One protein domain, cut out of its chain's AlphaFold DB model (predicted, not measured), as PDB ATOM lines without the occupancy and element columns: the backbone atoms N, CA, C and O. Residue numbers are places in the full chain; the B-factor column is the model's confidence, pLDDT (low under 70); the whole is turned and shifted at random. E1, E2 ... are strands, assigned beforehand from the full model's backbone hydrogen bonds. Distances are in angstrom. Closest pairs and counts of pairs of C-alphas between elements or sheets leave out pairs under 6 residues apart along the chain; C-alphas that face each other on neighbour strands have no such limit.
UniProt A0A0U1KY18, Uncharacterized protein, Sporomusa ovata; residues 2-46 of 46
ATOM      1  N   HIS A   2     183.237 172.386 161.009       69.75
ATOM      2  CA  HIS A   2     182.885 173.774 160.701       69.75
ATOM      3  C   HIS A   2     183.636 174.152 159.425       69.75
ATOM      4  O   HIS A   2     184.861 174.060 159.399       69.75
ATOM      5  N   ILE A   3     182.905 174.478 158.364       63.66
ATOM      6  CA  ILE A   3     183.485 174.983 157.122       63.66
ATOM      7  C   ILE A   3     183.342 176.501 157.193       63.66
ATOM      8  O   ILE A   3     182.221 177.010 157.203       63.66
ATOM      9  N   GLU A   4     184.457 177.224 157.299       71.50
ATOM     10  CA  GLU A   4     184.428 178.683 157.229       71.50
ATOM     11  C   GLU A   4     184.138 179.120 155.787       71.50
ATOM     12  O   GLU A   4     185.018 179.130 154.930       71.50
ATOM     13  N   HIS A   5     182.893 179.506 155.507       70.81
ATOM     14  CA  HIS A   5     182.539 180.206 154.274       70.81
ATOM     15  C   HIS A   5     182.685 181.708 154.484       70.81
ATOM     16  O   HIS A   5     181.716 182.423 154.743       70.81
ATOM     17  N   LYS A   6     183.925 182.197 154.381       79.00
ATOM     18  CA  LYS A   6     184.182 183.635 154.315       79.00
ATOM     19  C   LYS A   6     183.597 184.179 152.999       79.00
ATOM     20  O   LYS A   6     184.014 183.721 151.932       79.00
ATOM     21  N   PRO A   7     182.663 185.148 153.037       78.38
ATOM     22  CA  PRO A   7     182.075 185.705 151.822       78.38
ATOM     23  C   PRO A   7     183.148 186.236 150.864       78.38
ATOM     24  O   PRO A   7     184.094 186.900 151.292       78.38
ATOM     25  N   GLY A   8     183.009 185.923 149.574       78.25
ATOM     26  CA  GLY A   8     183.947 186.351 148.529       78.25
ATOM     27  C   GLY A   8     185.286 185.605 148.496       78.25
ATOM     28  O   GLY A   8     186.135 185.945 147.679       78.25
ATOM     29  N   TYR A   9     185.500 184.605 149.357       86.38
ATOM     30  CA  TYR A   9     186.735 183.812 149.361       86.38
ATOM     31  C   TYR A   9     186.740 182.697 148.305       86.38
ATOM     32  O   TYR A   9     187.796 182.325 147.800       86.38
ATOM     33  N   ALA A  10     185.558 182.185 147.961       86.88
ATOM     34  CA  ALA A  10     185.358 181.176 146.931       86.88
ATOM     35  C   ALA A  10     184.194 181.578 146.018       86.88
ATOM     36  O   ALA A  10     183.270 182.272 146.451       86.88
ATOM     37  N   VAL A  11     184.247 181.126 144.765       90.56
ATOM     38  CA  VAL A  11     183.170 181.257 143.780       90.56
ATOM     39  C   VAL A  11     182.979 179.900 143.104       90.56
ATOM     40  O   VAL A  11     183.959 179.229 142.776       90.56
ATOM     41  N   GLU A  12     181.731 179.483 142.933       90.81
ATOM     42  CA  GLU A  12     181.374 178.294 142.158       90.81
ATOM     43  C   GLU A  12     181.192 178.715 140.704       90.81
ATOM     44  O   GLU A  12     180.498 179.692 140.437       90.81
ATOM     45  N   VAL A  13     181.843 178.020 139.769       93.44
ATOM     46  CA  VAL A  13     181.770 178.334 138.336       93.44
ATOM     47  C   VAL A  13     181.166 177.155 137.593       93.44
ATOM     48  O   VAL A  13     181.678 176.044 137.717       93.44
ATOM     49  N   ASP A  14     180.132 177.409 136.794       94.12
ATOM     50  CA  ASP A  14     179.527 176.407 135.912       94.12
ATOM     51  C   ASP A  14     179.429 176.902 134.462       94.12
ATOM     52  O   ASP A  14     179.418 178.108 134.186       94.12
ATOM     53  N   TRP A  15     179.381 175.964 133.520       94.06
ATOM     54  CA  TRP A  15     179.153 176.239 132.105       94.06
ATOM     55  C   TRP A  15     177.656 176.182 131.793       94.06
ATOM     56  O   TRP A  15     176.982 175.205 132.096       94.06
ATOM     57  N   ALA A  16     177.146 177.180 131.068       92.38
ATOM     58  CA  ALA A  16     175.738 177.257 130.668       92.38
ATOM     59  C   ALA A  16     175.261 176.140 129.701       92.38
ATOM     60  O   ALA A  16     174.107 176.143 129.278       92.38
ATOM     61  N   GLY A  17     176.135 175.214 129.284       91.81
ATOM     62  CA  GLY A  17     175.802 174.043 128.460       91.81
ATOM     63  C   GLY A  17     175.555 174.324 126.974       91.81
ATOM     64  O   GLY A  17     175.605 173.407 126.152       91.81
ATOM     65  N   VAL A  18     175.340 175.585 126.598       93.81
ATOM     66  CA  VAL A  18     175.188 176.025 125.206       93.81
ATOM     67  C   VAL A  18     176.266 177.030 124.826       93.81
ATOM     68  O   VAL A  18     176.901 177.663 125.672       93.81
ATOM     69  N   THR A  19     176.492 177.153 123.523       95.88
ATOM     70  CA  THR A  19     177.444 178.107 122.956       95.88
ATOM     71  C   THR A  19     176.686 179.216 122.256       95.88
ATOM     72  O   THR A  19     175.690 178.944 121.585       95.88
ATOM     73  N   LEU A  20     177.159 180.444 122.416       95.25
ATOM     74  CA  LEU A  20     176.532 181.646 121.879       95.25
ATOM     75  C   LEU A  20     177.254 182.102 120.610       95.25
ATOM     76  O   LEU A  20     178.410 181.740 120.378       95.25
ATOM     77  N   SER A  21     176.571 182.917 119.815       96.69
ATOM     78  CA  SER A  21     177.195 183.689 118.744       96.69
ATOM     79  C   SER A  21     177.501 185.082 119.272       96.69
ATOM     80  O   SER A  21     176.590 185.781 119.710       96.69
ATOM     81  N   ASP A  22     178.768 185.465 119.231       95.75
ATOM     82  CA  ASP A  22     179.243 186.806 119.554       95.75
ATOM     83  C   ASP A  22     179.658 187.520 118.264       95.75
ATOM     84  O   ASP A  22     180.147 186.878 117.332       95.75
ATOM     85  N   ILE A  23     179.411 188.826 118.193       97.50
ATOM     86  CA  ILE A  23     179.727 189.642 117.017       97.50
ATOM     87  C   ILE A  23     180.838 190.605 117.411       97.50
ATOM     88  O   ILE A  23     180.642 191.460 118.279       97.50
ATOM     89  N   ASP A  24     181.986 190.506 116.746       95.56
ATOM     90  CA  ASP A  24     183.043 191.500 116.904       95.56
ATOM     91  C   ASP A  24     182.563 192.835 116.318       95.56
ATOM     92  O   ASP A  24     182.410 192.994 115.109       95.56
ATOM     93  N   ASN A  25     182.334 193.821 117.185       95.88
ATOM     94  CA  ASN A  25     181.834 195.137 116.784       95.88
ATOM     95  C   ASN A  25     182.798 195.918 115.874       95.88
ATOM     96  O   ASN A  25     182.376 196.883 115.236       95.88
ATOM     97  N   SER A  26     184.079 195.550 115.826       97.00
ATOM     98  CA  SER A  26     185.082 196.219 114.996       97.00
ATOM     99  C   SER A  26     185.193 195.627 113.587       97.00
ATOM    100  O   SER A  26     185.488 196.367 112.647       97.00
ATOM    101  N   THR A  27     184.917 194.329 113.421       96.69
ATOM    102  CA  THR A  27     185.093 193.600 112.147       96.69
ATOM    103  C   THR A  27     183.788 193.070 111.550       96.69
ATOM    104  O   THR A  27     183.708 192.844 110.344       96.69
ATOM    105  N   GLY A  28     182.748 192.896 112.366       96.56
ATOM    106  CA  GLY A  28     181.486 192.261 111.988       96.56
ATOM    107  C   GLY A  28     181.547 190.731 111.922       96.56
ATOM    108  O   GLY A  28     180.566 190.109 111.512       96.56
ATOM    109  N   GLU A  29     182.667 190.111 112.302       98.12
ATOM    110  CA  GLU A  29     182.803 188.653 112.304       98.12
ATOM    111  C   GLU A  29     181.947 188.004 113.401       98.12
ATOM    112  O   GLU A  29     181.814 188.526 114.509       98.12
ATOM    113  N   ILE A  30     181.372 186.837 113.085       97.75
ATOM    114  CA  ILE A  30     180.608 186.025 114.038       97.75
ATOM    115  C   ILE A  30     181.525 184.949 114.607       97.75
ATOM    116  O   ILE A  30     182.017 184.090 113.871       97.75
ATOM    117  N   GLN A  31     181.683 184.947 115.925       95.88
ATOM    118  CA  GLN A  31     182.504 183.987 116.649       95.88
ATOM    119  C   GLN A  31     181.696 183.182 117.668       95.88
ATOM    120  O   GLN A  31     180.663 183.608 118.182       95.88
ATOM    121  N   LYS A  32     182.176 181.971 117.957       97.00
ATOM    122  CA  LYS A  32     181.556 181.063 118.922       97.00
ATOM    123  C   LYS A  32     182.025 181.407 120.337       97.00
ATOM    124  O   LYS A  32     183.212 181.288 120.629       97.00
ATOM    125  N   ALA A  33     181.093 181.748 121.220       96.19
ATOM    126  CA  ALA A  33     181.355 182.088 122.615       96.19
ATOM    127  C   ALA A  33     180.868 180.999 123.587       96.19
ATOM    128  O   ALA A  33     179.868 180.314 123.347       96.19
ATOM    129  N   TYR A  34     181.570 180.860 124.712       95.50
ATOM    130  CA  TYR A  34     181.239 179.945 125.807       95.50
ATOM    131  C   TYR A  34     180.930 180.771 127.056       95.50
ATOM    132  O   TYR A  34     181.772 181.555 127.493       95.50
ATOM    133  N   LEU A  35     179.731 180.612 127.617       94.56
ATOM    134  CA  LEU A  35     179.300 181.360 128.797       94.56
ATOM    135  C   LEU A  35     179.538 180.549 130.073       94.56
ATOM    136  O   LEU A  35     178.976 179.465 130.232       94.56
ATOM    137  N   PHE A  36     180.322 181.114 130.988       95.06
ATOM    138  CA  PHE A  36     180.540 180.584 132.332       95.06
ATOM    139  C   PHE A  36     179.906 181.521 133.359       95.06
ATOM    140  O   PHE A  36     180.059 182.740 133.261       95.06
ATOM    141  N   VAL A  37     179.196 180.957 134.333       92.62
ATOM    142  CA  VAL A  37     178.507 181.702 135.393       92.62
ATOM    143  C   VAL A  37     179.219 181.445 136.711       92.62
ATOM    144  O   VAL A  37     179.455 180.295 137.063       92.62
ATOM    145  N   GLY A  38     179.565 182.520 137.420       92.25
ATOM    146  CA  GLY A  38     180.132 182.464 138.762       92.25
ATOM    147  C   GLY A  38     179.088 182.823 139.816       92.25
ATOM    148  O   GLY A  38     178.529 183.919 139.756       92.25
ATOM    149  N   ALA A  39     178.858 181.948 140.792       89.88
ATOM    150  CA  ALA A  39     177.975 182.192 141.927       89.88
ATOM    151  C   ALA A  39     178.768 182.222 143.239       89.88
ATOM    152  O   ALA A  39     179.639 181.387 143.491       89.88
ATOM    153  N   LEU A  40     178.467 183.197 144.100       89.06
ATOM    154  CA  LEU A  40     179.017 183.227 145.452       89.06
ATOM    155  C   LEU A  40     178.261 182.211 146.325       89.06
ATOM    156  O   LEU A  40     177.035 182.340 146.455       89.06
ATOM    157  N   PRO A  41     178.958 181.251 146.965       83.88
ATOM    158  CA  PRO A  41     178.322 180.265 147.827       83.88
ATOM    159  C   PRO A  41     177.498 180.934 148.925       83.88
ATOM    160  O   PRO A  41     177.930 181.913 149.539       83.88
ATOM    161  N   CYS A  42     176.308 180.393 149.185       75.50
ATOM    162  CA  CYS A  42     175.407 180.860 150.244       75.50
ATOM    163  C   CYS A  42     174.971 182.340 150.127       75.50
ATOM    164  O   CYS A  42     174.482 182.900 151.106       75.50
ATOM    165  N   SER A  43     175.114 182.974 148.957       77.69
ATOM    166  CA  SER A  43     174.689 184.368 148.742       77.69
ATOM    167  C   SER A  43     173.174 184.538 148.578       77.69
ATOM    168  O   SER A  43     172.671 185.650 148.700       77.69
ATOM    169  N   GLY A  44     172.442 183.448 148.316       75.31
ATOM    170  CA  GLY A  44     171.006 183.486 148.021       75.31
ATOM    171  C   GLY A  44     170.674 184.000 146.615       75.31
ATOM    172  O   GLY A  44     169.498 184.143 146.293       75.31
ATOM    173  N   TYR A  45     171.692 184.244 145.787       66.00
ATOM    174  CA  TYR A  45     171.562 184.626 144.388       66.00
ATOM    175  C   TYR A  45     172.158 183.514 143.519       66.00
ATOM    176  O   TYR A  45     173.321 183.149 143.692       66.00
ATOM    177  N   ALA A  46     171.332 182.969 142.628       61.00
ATOM    178  CA  ALA A  46     171.687 182.001 141.598       61.00
ATOM    179  C   ALA A  46     171.036 182.439 140.283       61.00
ATOM    180  O   ALA A  46     169.901 182.971 140.357       61.00
TER     181      ALA A  46
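Overview. This is residues 2 to 46 of the 46 residues of an uncharacterized protein of Sporomusa ovata (UniProt A0A0U1KY18). The model is one long, narrow hairpin of two strands, E1 and E2, side by side, with a loop, residues 24 to 29, at one end and both tails at the other. The first tail, residues 2 to 11, runs on lengthwise beyond the strands, while the last, residues 40 to 46, folds back. The printed part has 45 residues, with no named helix and two named strands, E1 then E2, in one antiparallel sheet of order E1, E2. The class is all strand, though under half of the residues, 22 of 45, are in named elements. The whole is extended, a rod with a radius of gyration of the C-alphas of 16.0 A and spans of 52 by 21 by 14 A.

Along the chain. The printed part begins at His 2, C-alpha at (182.885, 173.774, 160.701). E1 is residues 12 to 23, 27.6 A long from its first C-alpha at (181.374, 178.294, 142.158), and bends by 79 degrees at residue 18. E2 is residues 30 to 39, 28.3 A long, and ends with C-alpha 39 at (177.975, 182.192, 141.927).

Arrangement. E1 and E2 form a hairpin through a short link of 6 residues. They are antiparallel neighbours, with 157 degrees between their directions. C-alphas 12 and 39 face each other at 5.2 A, and C-alphas 23 and 30 at 4.8 A. Around the bend, the facing C-alphas pass from 16 and 35, 5.7 A, to 19 and 34, 5.1 A. N 14 and O 37, 3.0 A, and N 33 and O 20, 2.8 A, are within hydrogen-bond range.

Size, cuts and confidence. The two farthest C-alphas, those of His 2 and Thr 27, are 52.5 A apart. The printed part has no cut and ends at Ala 46, the chain's last residue. Its mean pLDDT is 88.0, with residues 2 to 3 and 45 to 46 under 70.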